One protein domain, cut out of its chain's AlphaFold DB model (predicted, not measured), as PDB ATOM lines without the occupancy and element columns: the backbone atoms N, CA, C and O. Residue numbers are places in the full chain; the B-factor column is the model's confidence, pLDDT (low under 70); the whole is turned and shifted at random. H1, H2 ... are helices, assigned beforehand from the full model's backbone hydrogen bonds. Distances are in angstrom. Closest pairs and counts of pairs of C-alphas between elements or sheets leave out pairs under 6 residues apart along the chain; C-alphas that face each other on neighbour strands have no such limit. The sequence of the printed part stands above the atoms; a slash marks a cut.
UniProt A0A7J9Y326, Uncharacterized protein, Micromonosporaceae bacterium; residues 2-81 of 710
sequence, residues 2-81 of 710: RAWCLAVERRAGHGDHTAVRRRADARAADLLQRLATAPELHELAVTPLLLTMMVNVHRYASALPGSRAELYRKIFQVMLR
ATOM      1  N   ARG A   2      25.170  41.879 -12.104       74.25
ATOM      2  CA  ARG A   2      24.241  41.069 -12.936       74.25
ATOM      3  C   ARG A   2      24.201  41.489 -14.416       74.25
ATOM      4  O   ARG A   2      24.327  40.652 -15.300       74.25
ATOM      5  N   ALA A   3      24.130  42.796 -14.684       75.19
ATOM      6  CA  ALA A   3      24.179  43.339 -16.045       75.19
ATOM      7  C   ALA A   3      25.500  43.030 -16.782       75.19
ATOM      8  O   ALA A   3      25.482  42.756 -17.977       75.19
ATOM      9  N   TRP A   4      26.631  43.023 -16.068       71.56
ATOM     10  CA  TRP A   4      27.942  42.690 -16.632       71.56
ATOM     11  C   TRP A   4      28.054  41.201 -16.959       71.56
ATOM     12  O   TRP A   4      28.467  40.863 -18.062       71.56
ATOM     13  N   CYS A   5      27.610  40.315 -16.060       72.44
ATOM     14  CA  CYS A   5      27.530  38.879 -16.342       72.44
ATOM     15  C   CYS A   5      26.648  38.613 -17.570       72.44
ATOM     16  O   CYS A   5      27.047  37.878 -18.465       72.44
ATOM     17  N   LEU A   6      25.496  39.285 -17.674       78.50
ATOM     18  CA  LEU A   6      24.615  39.168 -18.835       78.50
ATOM     19  C   LEU A   6      25.280  39.659 -20.129       78.50
ATOM     20  O   LEU A   6      25.136  39.018 -21.167       78.50
ATOM     21  N   ALA A   7      26.002  40.780 -20.084       76.94
ATOM     22  CA  ALA A   7      26.720  41.309 -21.241       76.94
ATOM     23  C   ALA A   7      27.827  40.355 -21.718       76.94
ATOM     24  O   ALA A   7      27.975  40.146 -22.920       76.94
ATOM     25  N   VAL A   8      28.568  39.746 -20.786       72.44
ATOM     26  CA  VAL A   8      29.623  38.769 -21.093       72.44
ATOM     27  C   VAL A   8      29.036  37.481 -21.674       72.44
ATOM     28  O   VAL A   8      29.531  37.015 -22.695       72.44
ATOM     29  N   GLU A   9      27.956  36.942 -21.098       74.06
ATOM     30  CA  GLU A   9      27.287  35.733 -21.610       74.06
ATOM     31  C   GLU A   9      26.653  35.958 -22.993       74.06
ATOM     32  O   GLU A   9      26.744  35.098 -23.866       74.06
ATOM     33  N   ARG A  10      26.079  37.143 -23.250       77.00
ATOM     34  CA  ARG A  10      25.553  37.514 -24.581       77.00
ATOM     35  C   ARG A  10      26.636  37.604 -25.652       77.00
ATOM     36  O   ARG A  10      26.361  37.331 -26.812       77.00
ATOM     37  N   ARG A  11      27.850  38.011 -25.276       67.75
ATOM     38  CA  ARG A  11      29.007  38.058 -26.182       67.75
ATOM     39  C   ARG A  11      29.589  36.675 -26.467       67.75
ATOM     40  O   ARG A  11      30.323  36.522 -27.432       67.75
ATOM     41  N   ALA A  12      29.315  35.718 -25.586       63.44
ATOM     42  CA  ALA A  12      29.922  34.398 -25.562       63.44
ATOM     43  C   ALA A  12      29.129  33.325 -26.304       63.44
ATOM     44  O   ALA A  12      29.723  32.340 -26.718       63.44
ATOM     45  N   GLY A  13      27.805  33.464 -26.383       61.56
ATOM     46  CA  GLY A  13      26.932  32.392 -26.848       61.56
ATOM     47  C   GLY A  13      25.920  32.837 -27.894       61.56
ATOM     48  O   GLY A  13      25.326  33.911 -27.799       61.56
ATOM     49  N   HIS A  14      25.665  31.947 -28.850       52.62
ATOM     50  CA  HIS A  14      24.460  31.937 -29.670       52.62
ATOM     51  C   HIS A  14      23.488  30.916 -29.059       52.62
ATOM     52  O   HIS A  14      23.661  29.713 -29.216       52.62
ATOM     53  N   GLY A  15      22.504  31.379 -28.288       61.38
ATOM     54  CA  GLY A  15      21.543  30.510 -27.607       61.38
ATOM     55  C   GLY A  15      20.315  31.268 -27.107       61.38
ATOM     56  O   GLY A  15      20.297  32.500 -27.118       61.38
ATOM     57  N   ASP A  16      19.289  30.532 -26.669       71.25
ATOM     58  CA  ASP A  16      18.019  31.104 -26.207       71.25
ATOM     59  C   ASP A  16      18.222  32.141 -25.080       71.25
ATOM     60  O   ASP A  16      18.934  31.913 -24.092       71.25
ATOM     61  N   HIS A  17      17.552  33.288 -25.215       72.94
ATOM     62  CA  HIS A  17      17.643  34.431 -24.311       72.94
ATOM     63  C   HIS A  17      17.349  34.062 -22.851       72.94
ATOM     64  O   HIS A  17      17.940  34.649 -21.937       72.94
ATOM     65  N   THR A  18      16.462  33.091 -22.612       75.12
ATOM     66  CA  THR A  18      16.105  32.655 -21.253       75.12
ATOM     67  C   THR A  18      17.213  31.832 -20.584       75.12
ATOM     68  O   THR A  18      17.446  31.964 -19.379       75.12
ATOM     69  N   ALA A  19      17.940  31.017 -21.353       76.81
ATOM     70  CA  ALA A  19      19.054  30.208 -20.864       76.81
ATOM     71  C   ALA A  19      20.284  31.075 -20.553       76.81
ATOM     72  O   ALA A  19      20.894  30.921 -19.493       76.81
ATOM     73  N   VAL A  20      20.588  32.044 -21.425       79.88
ATOM     74  CA  VAL A  20      21.660  33.036 -21.217       79.88
ATOM     75  C   VAL A  20      21.419  33.836 -19.934       79.88
ATOM     76  O   VAL A  20      22.334  34.027 -19.134       79.88
ATOM     77  N   ARG A  21      20.173  34.266 -19.691       79.88
ATOM     78  CA  ARG A  21      19.826  35.048 -18.497       79.88
ATOM     79  C   ARG A  21      19.924  34.230 -17.209       79.88
ATOM     80  O   ARG A  21      20.542  34.702 -16.262       79.88
ATOM     81  N   ARG A  22      19.433  32.983 -17.198       80.12
ATOM     82  CA  ARG A  22      19.583  32.076 -16.042       80.12
ATOM     83  C   ARG A  22      21.048  31.802 -15.694       80.12
ATOM     84  O   ARG A  22      21.404  31.855 -14.521       80.12
ATOM     85  N   ARG A  23      21.910  31.553 -16.691       77.88
ATOM     86  CA  ARG A  23      23.357  31.364 -16.468       77.88
ATOM     87  C   ARG A  23      24.015  32.627 -15.919       77.88
ATOM     88  O   ARG A  23      24.797  32.540 -14.975       77.88
ATOM     89  N   ALA A  24      23.674  33.792 -16.468       80.81
ATOM     90  CA  ALA A  24      24.180  35.072 -15.986       80.81
ATOM     91  C   ALA A  24      23.763  35.354 -14.533       80.81
ATOM     92  O   ALA A  24      24.599  35.791 -13.742       80.81
ATOM     93  N   ASP A  25      22.508  35.073 -14.170       81.50
ATOM     94  CA  ASP A  25      21.998  35.273 -12.811       81.50
ATOM     95  C   ASP A  25      22.640  34.299 -11.811       81.50
ATOM     96  O   ASP A  25      23.085  34.732 -10.748       81.50
ATOM     97  N   ALA A  26      22.779  33.016 -12.169       80.56
ATOM     98  CA  ALA A  26      23.458  32.019 -11.337       80.56
ATOM     99  C   ALA A  26      24.936  32.375 -11.100       80.56
ATOM    100  O   ALA A  26      25.416  32.332  -9.968       80.56
ATOM    101  N   ARG A  27      25.655  32.802 -12.147       77.31
ATOM    102  CA  ARG A  27      27.057  33.238 -12.028       77.31
ATOM    103  C   ARG A  27      27.206  34.521 -11.227       77.31
ATOM    104  O   ARG A  27      28.132  34.637 -10.432       77.31
ATOM    105  N   ALA A  28      26.298  35.475 -11.414       81.56
ATOM    106  CA  ALA A  28      26.293  36.691 -10.616       81.56
ATOM    107  C   ALA A  28      26.038  36.387  -9.132       81.56
ATOM    108  O   ALA A  28      26.670  37.010  -8.285       81.56
ATOM    109  N   ALA A  29      25.149  35.441  -8.813       79.06
ATOM    110  CA  ALA A  29      24.897  35.013  -7.439       79.06
ATOM    111  C   ALA A  29      26.124  34.325  -6.813       79.06
ATOM    112  O   ALA A  29      26.541  34.731  -5.731       79.06
ATOM    113  N   ASP A  30      26.752  33.371  -7.512       79.12
ATOM    114  CA  ASP A  30      27.966  32.688  -7.031       79.12
ATOM    115  C   ASP A  30      29.131  33.672  -6.823       79.12
ATOM    116  O   ASP A  30      29.775  33.679  -5.774       79.12
ATOM    117  N   LEU A  31      29.368  34.579  -7.778       79.00
ATOM    118  CA  LEU A  31      30.415  35.589  -7.641       79.00
ATOM    119  C   LEU A  31      30.115  36.563  -6.485       79.00
ATOM    120  O   LEU A  31      31.039  36.930  -5.767       79.00
ATOM    121  N   LEU A  32      28.853  36.950  -6.251       76.94
ATOM    122  CA  LEU A  32      28.479  37.794  -5.103       76.94
ATOM    123  C   LEU A  32      28.722  37.076  -3.771       76.94
ATOM    124  O   LEU A  32      29.296  37.668  -2.860       76.94
ATOM    125  N   GLN A  33      28.334  35.803  -3.667       76.50
ATOM    126  CA  GLN A  33      28.540  34.992  -2.465       76.50
ATOM    127  C   GLN A  33      30.032  34.845  -2.138       76.50
ATOM    128  O   GLN A  33      30.447  34.959  -0.984       76.50
ATOM    129  N   ARG A  34      30.863  34.634  -3.156       74.81
ATOM    130  CA  ARG A  34      32.311  34.524  -2.972       74.81
ATOM    131  C   ARG A  34      32.972  35.870  -2.661       74.81
ATOM    132  O   ARG A  34      33.883  35.913  -1.848       74.81
ATOM    133  N   LEU A  35      32.501  36.976  -3.241       73.88
ATOM    134  CA  LEU A  35      32.979  38.315  -2.870       73.88
ATOM    135  C   LEU A  35      32.614  38.669  -1.421       73.88
ATOM    136  O   LEU A  35      33.424  39.278  -0.732       73.88
ATOM    137  N   ALA A  36      31.454  38.226  -0.928       68.06
ATOM    138  CA  ALA A  36      31.067  38.417   0.470       68.06
ATOM    139  C   ALA A  36      32.003  37.700   1.463       68.06
ATOM    140  O   ALA A  36      32.130  38.128   2.605       68.06
ATOM    141  N   THR A  37      32.681  36.631   1.032       66.75
ATOM    142  CA  THR A  37      33.643  35.871   1.853       66.75
ATOM    143  C   THR A  37      35.102  36.288   1.624       66.75
ATOM    144  O   THR A  37      35.993  35.772   2.295       66.75
ATOM    145  N   ALA A  38      35.359  37.247   0.726       66.75
ATOM    146  CA  ALA A  38      36.694  37.731   0.376       66.75
ATOM    147  C   ALA A  38      36.747  39.276   0.365       66.75
ATOM    148  O   ALA A  38      36.676  39.887  -0.707       66.75
ATOM    149  N   PRO A  39      36.904  39.927   1.537       63.66
ATOM    150  CA  PRO A  39      36.853  41.388   1.670       63.66
ATOM    151  C   PRO A  39      37.841  42.127   0.758       63.66
ATOM    152  O   PRO A  39      37.464  43.091   0.097       63.66
ATOM    153  N   GLU A  40      39.076  41.625   0.634       65.00
ATOM    154  CA  GLU A  40      40.110  42.235  -0.219       65.00
ATOM    155  C   GLU A  40      39.728  42.232  -1.705       65.00
ATOM    156  O   GLU A  40      40.017  43.170  -2.441       65.00
ATOM    157  N   LEU A  41      39.041  41.186  -2.163       67.31
ATOM    158  CA  LEU A  41      38.523  41.112  -3.527       67.31
ATOM    159  C   LEU A  41      37.300  42.001  -3.711       67.31
ATOM    160  O   LEU A  41      37.084  42.551  -4.791       67.31
ATOM    161  N   HIS A  42      36.493  42.143  -2.665       66.38
ATOM    162  CA  HIS A  42      35.310  42.976  -2.705       66.38
ATOM    163  C   HIS A  42      35.664  44.462  -2.844       66.38
ATOM    164  O   HIS A  42      35.057  45.134  -3.676       66.38
ATOM    165  N   GLU A  43      36.708  44.935  -2.152       65.00
ATOM    166  CA  GLU A  43      37.288  46.275  -2.343       65.00
ATOM    167  C   GLU A  43      37.707  46.516  -3.804       65.00
ATOM    168  O   GLU A  43      37.433  47.570  -4.384       65.00
ATOM    169  N   LEU A  44      38.303  45.510  -4.450       67.81
ATOM    170  CA  LEU A  44      38.715  45.584  -5.855       67.81
ATOM    171  C   LEU A  44      37.524  45.602  -6.819       67.81
ATOM    172  O   LEU A  44      37.549  46.323  -7.819       67.81
ATOM    173  N   ALA A  45      36.464  44.855  -6.511       65.75
ATOM    174  CA  ALA A  45      35.266  44.729  -7.339       65.75
ATOM    175  C   ALA A  45      34.440  46.027  -7.447       65.75
ATOM    176  O   ALA A  45      33.543  46.113  -8.287       65.75
ATOM    177  N   VAL A  46      34.734  47.052  -6.642       64.00
ATOM    178  CA  VAL A  46      34.102  48.377  -6.766       64.00
ATOM    179  C   VAL A  46      34.661  49.156  -7.957       64.00
ATOM    180  O   VAL A  46      33.971  50.001  -8.527       64.00
ATOM    181  N   THR A  47      35.880  48.835  -8.402       65.25
ATOM    182  CA  THR A  47      36.444  49.412  -9.624       65.25
ATOM    183  C   THR A  47      35.817  48.719 -10.838       65.25
ATOM    184  O   THR A  47      36.032  47.516 -11.016       65.25
ATOM    185  N   PRO A  48      35.088  49.432 -11.724       69.50
ATOM    186  CA  PRO A  48      34.339  48.802 -12.817       69.50
ATOM    187  C   PRO A  48      35.188  47.906 -13.725       69.50
ATOM    188  O   PRO A  48      34.724  46.862 -14.193       69.50
ATOM    189  N   LEU A  49      36.451  48.280 -13.947       69.25
ATOM    190  CA  LEU A  49      37.381  47.456 -14.706       69.25
ATOM    191  C   LEU A  49      37.698  46.145 -13.983       69.25
ATOM    192  O   LEU A  49      37.553  45.082 -14.578       69.25
ATOM    193  N   LEU A  50      38.124  46.210 -12.721       72.06
ATOM    194  CA  LEU A  50      38.468  45.023 -11.941       72.06
ATOM    195  C   LEU A  50      37.262  44.102 -11.797       72.06
ATOM    196  O   LEU A  50      37.409  42.901 -11.983       72.06
ATOM    197  N   LEU A  51      36.063  44.657 -11.604       75.25
ATOM    198  CA  LEU A  51      34.819  43.893 -11.646       75.25
ATOM    199  C   LEU A  51      34.654  43.145 -12.970       75.25
ATOM    200  O   LEU A  51      34.366  41.953 -12.973       75.25
ATOM    201  N   THR A  52      34.850  43.830 -14.097       72.88
ATOM    202  CA  THR A  52      34.743  43.223 -15.432       72.88
ATOM    203  C   THR A  52      35.771  42.108 -15.608       72.88
ATOM    204  O   THR A  52      35.456  41.033 -16.112       72.88
ATOM    205  N   MET A  53      36.997  42.328 -15.138       72.44
ATOM    206  CA  MET A  53      38.065  41.337 -15.194       72.44
ATOM    207  C   MET A  53      37.788  40.134 -14.285       72.44
ATOM    208  O   MET A  53      38.013  39.002 -14.698       72.44
ATOM    209  N   MET A  54      37.248  40.352 -13.086       75.00
ATOM    210  CA  MET A  54      36.835  39.293 -12.162       75.00
ATOM    211  C   MET A  54      35.675  38.478 -12.727       75.00
ATOM    212  O   MET A  54      35.717  37.257 -12.648       75.00
ATOM    213  N   VAL A  55      34.683  39.126 -13.350       75.44
ATOM    214  CA  VAL A  55      33.586  38.449 -14.062       75.44
ATOM    215  C   VAL A  55      34.139  37.592 -15.205       75.44
ATOM    216  O   VAL A  55      33.734  36.441 -15.358       75.44
ATOM    217  N   ASN A  56      35.098  38.115 -15.974       71.88
ATOM    218  CA  ASN A  56      35.741  37.362 -17.050       71.88
ATOM    219  C   ASN A  56      36.549  36.172 -16.518       71.88
ATOM    220  O   ASN A  56      36.422  35.079 -17.051       71.88
ATOM    221  N   VAL A  57      37.342  36.340 -15.457       72.31
ATOM    222  CA  VAL A  57      38.099  35.233 -14.846       72.31
ATOM    223  C   VAL A  57      37.163  34.189 -14.241       72.31
ATOM    224  O   VAL A  57      37.372  33.004 -14.467       72.31
ATOM    225  N   HIS A  58      36.120  34.607 -13.521       72.19
ATOM    226  CA  HIS A  58      35.133  33.715 -12.900       72.19
ATOM    227  C   HIS A  58      34.400  32.844 -13.925       72.19
ATOM    228  O   HIS A  58      34.092  31.691 -13.646       72.19
ATOM    229  N   ARG A  59      34.208  33.344 -15.154       69.94
ATOM    230  CA  ARG A  59      33.696  32.535 -16.267       69.94
ATOM    231  C   ARG A  59      34.612  31.360 -16.638       69.94
ATOM    232  O   ARG A  59      34.094  30.321 -17.036       69.94
ATOM    233  N   TYR A  60      35.931  31.518 -16.543       64.12
ATOM    234  CA  TYR A  60      36.906  30.519 -17.007       64.12
ATOM    235  C   TYR A  60      37.630  29.767 -15.878       64.12
ATOM    236  O   TYR A  60      38.337  28.803 -16.157       64.12
ATOM    237  N   ALA A  61      37.486  30.194 -14.621       60.19
ATOM    238  CA  ALA A  61      38.162  29.613 -13.467       60.19
ATOM    239  C   ALA A  61      37.186  29.397 -12.299       60.19
ATOM    240  O   ALA A  61      36.546  30.334 -11.829       60.19
ATOM    241  N   SER A  62      37.146  28.172 -11.767       57.12
ATOM    242  CA  SER A  62      36.217  27.746 -10.702       57.12
ATOM    243  C   SER A  62      36.512  28.336  -9.311       57.12
ATOM    244  O   SER A  62      35.723  28.147  -8.381       57.12
ATOM    245  N   ALA A  63      37.638  29.038  -9.134       62.41
ATOM    246  CA  ALA A  63      38.072  29.616  -7.861       62.41
ATOM    247  C   ALA A  63      38.463  31.092  -8.010       62.41
ATOM    248  O   ALA A  63      39.295  31.439  -8.860       62.41
ATOM    249  N   LEU A  64      37.911  31.947  -7.141       62.47
ATOM    250  CA  LEU A  64      38.332  33.341  -7.045       62.47
ATOM    251  C   LEU A  64      39.766  33.423  -6.496       62.47
ATOM    252  O   LEU A  64      40.125  32.650  -5.612       62.47
ATOM    253  N   PRO A  65      40.615  34.286  -7.073       67.38
ATOM    254  CA  PRO A  65      41.978  34.507  -6.592       67.38
ATOM    255  C   PRO A  65      41.977  35.098  -5.178       67.38
ATOM    256  O   PRO A  65      41.130  35.924  -4.895       67.38
ATOM    257  N   GLY A  66      42.909  34.711  -4.310       65.19
ATOM    258  CA  GLY A  66      43.010  35.197  -2.928       65.19
ATOM    259  C   GLY A  66      43.750  36.529  -2.775       65.19
ATOM    260  O   GLY A  66      43.697  37.125  -1.709       65.19
ATOM    261  N   SER A  67      44.424  37.012  -3.824       71.50
ATOM    262  CA  SER A  67      45.128  38.299  -3.816       71.50
ATOM    263  C   SER A  67      44.978  39.050  -5.137       71.50
ATOM    264  O   SER A  67      44.647  38.484  -6.186       71.50
ATOM    265  N   ARG A  68      45.285  40.349  -5.113       76.31
ATOM    266  CA  ARG A  68      45.290  41.199  -6.308       76.31
ATOM    267  C   ARG A  68      46.307  40.736  -7.361       76.31
ATOM    268  O   ARG A  68      45.994  40.737  -8.549       76.31
ATOM    269  N   ALA A  69      47.494  40.299  -6.937       78.25
ATOM    270  CA  ALA A  69      48.502  39.740  -7.839       78.25
ATOM    271  C   ALA A  69      48.008  38.435  -8.487       78.25
ATOM    272  O   ALA A  69      48.158  38.239  -9.695       78.25
ATOM    273  N   GLU A  70      47.332  37.576  -7.717       79.06
ATOM    274  CA  GLU A  70      46.750  36.342  -8.238       79.06
ATOM    275  C   GLU A  70      45.615  36.615  -9.238       79.06
ATOM    276  O   GLU A  70      45.498  35.918 -10.250       79.06
ATOM    277  N   LEU A  71      44.815  37.661  -9.005       79.62
ATOM    278  CA  LEU A  71      43.801  38.116  -9.953       79.62
ATOM    279  C   LEU A  71      44.425  38.488 -11.296       79.62
ATOM    280  O   LEU A  71      43.999  37.962 -12.324       79.62
ATOM    281  N   TYR A  72      45.466  39.321 -11.299       81.44
ATOM    282  CA  TYR A  72      46.160  39.688 -12.534       81.44
ATOM    283  C   TYR A  72      46.812  38.496 -13.222       81.44
ATOM    284  O   TYR A  72      46.663  38.341 -14.436       81.44
ATOM    285  N   ARG A  73      47.430  37.588 -12.466       83.31
ATOM    286  CA  ARG A  73      47.959  36.336 -13.014       83.31
ATOM    287  C   ARG A  73      46.877  35.534 -13.746       83.31
ATOM    288  O   ARG A  73      47.114  35.080 -14.865       83.31
ATOM    289  N   LYS A  74      45.685  35.379 -13.155       81.25
ATOM    290  CA  LYS A  74      44.554  34.677 -13.793       81.25
ATOM    291  C   LYS A  74      44.019  35.427 -15.015       81.25
ATOM    292  O   LYS A  74      43.684  34.799 -16.014       81.25
ATOM    293  N   ILE A  75      43.994  36.758 -14.979       79.81
ATOM    294  CA  ILE A  75      43.610  37.590 -16.127       79.81
ATOM    295  C   ILE A  75      44.547  37.332 -17.310       79.81
ATOM    296  O   ILE A  75      44.073  37.006 -18.396       79.81
ATOM    297  N   PHE A  76      45.866  37.410 -17.108       81.69
ATOM    298  CA  PHE A  76      46.834  37.128 -18.171       81.69
ATOM    299  C   PHE A  76      46.775  35.670 -18.633       81.69
ATOM    300  O   PHE A  76      46.945  35.404 -19.820       81.69
ATOM    301  N   GLN A  77      46.473  34.722 -17.739       79.81
ATOM    302  CA  GLN A  77      46.222  33.328 -18.119       79.81
ATOM    303  C   GLN A  77      45.057  33.171 -19.094       79.81
ATOM    304  O   GLN A  77      45.164  32.359 -20.007       79.81
ATOM    305  N   VAL A  78      43.978  33.935 -18.912       77.00
ATOM    306  CA  VAL A  78      42.795  33.898 -19.781       77.00
ATOM    307  C   VAL A  78      43.021  34.688 -21.072       77.00
ATOM    308  O   VAL A  78      42.717  34.183 -22.146       77.00
ATOM    309  N   MET A  79      43.566  35.906 -20.987       76.25
ATOM    310  CA  MET A  79      43.703  36.811 -22.137       76.25
ATOM    311  C   MET A  79      44.807  36.393 -23.117       76.25
ATOM    312  O   MET A  79      44.705  36.686 -24.299       76.25
ATOM    313  N   LEU A  80      45.853  35.698 -22.652       78.25
ATOM    314  CA  LEU A  80      46.965  35.237 -23.498       78.25
ATOM    315  C   LEU A  80      46.786  33.798 -24.019       78.25
ATOM    316  O   LEU A  80      47.767  33.198 -24.473       78.25
ATOM    317  N   ARG A  81      45.583  33.208 -23.931       68.06
ATOM    318  CA  ARG A  81      45.303  31.915 -24.583       68.06
ATOM    319  C   ARG A  81      45.357  32.130 -26.096       68.06
ATOM    320  O   ARG A  81      44.652  32.984 -26.620       68.06
TER     321      ARG A  81
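This is residues 2 to 81 of the 710 residues of an uncharacterized protein of Micromonosporaceae bacterium (UniProt A0A7J9Y326). Helix H4 lies in the middle and the other helices are set round it: the crossed pair H1 and H2 on one side, H5 on the other, and the short H3 at the corner where H4 begins. H2, the longest helix, extends past the others at its first end, where residues 13 to 18, of which 17 and 18 belong to H2, stick out free. The printed part has 80 residues with five named helices, H1 to H5 in that order, and no named strand; the class is all helix, and the helix packing is mostly crossed. It is compact, with a radius of gyration of the C-alphas of 12.4 A and spans of 36 by 29 by 21 A.

H1, residues 2 to 12, touches H2, residues 17 to 36, through residues 20 to 28 of H2 alone. They run opposite ways at a steep tilt of 52 degrees, and their closest C-alphas, of Leu 6 and Ala 24, are 5.0 A apart. H3, residues 39 to 45, touches H2 only at the corner and only just, with 3 pairs of C-alphas within 8 A; the closest are those of Leu 35 and His 42, 5.2 A apart. H4, residues 48 to 60, is the hub, touching the four other helices. It touches H3 only at the corner, about perpendicular at 74 degrees, with the closest C-alphas, of Ala 45 and Leu 51, 4.4 A apart. With its residues 52 to 56 alone it touches H1, at a steep tilt of 54 degrees, the same way; the closest C-alphas are those of Cys 5 and Val 55, 6.5 A apart. H4 and H2 only just touch, with 3 pairs of C-alphas within 8 A; the closest are those of Leu 31 and His 58, 7.3 A apart. H5, residues 68 to 79, touches H4 at a steep tilt of 61 degrees, the same way, with the closest C-alphas, of Val 57 and Ile 75, 6.1 A apart. H5 is apart from H1 and H2. In H1, H2 and H5 every O i to N i+4 pair is within hydrogen-bond range; in H3 it is 2 of 3 pairs and in H4 8 of 9.

H1 begins at C-alpha 2 (24.241, 41.069, -12.936) and is 15.4 A long from first to last C-alpha. H2 is 28.5 A long and ends at C-alpha 36 (31.067, 38.417, 0.470). H3 measures 9.7 A, H4 18.9 A and H5 16.5 A; H5 ends at C-alpha 79 (43.703, 36.811, -22.137).

The two C-alphas farthest apart are those of Asp 16 and Ala 69, 36.6 A. The printed part has no cut. The links H1 to H2, H2 to H3 and H3 to H4 are tight, and H4 to H5, with 7 residues, is short. The mean pLDDT of the printed part is 72.6, and 28 residues are under 70: residues 11 to 15, 36 to 49, 59 to 66 and residue 81.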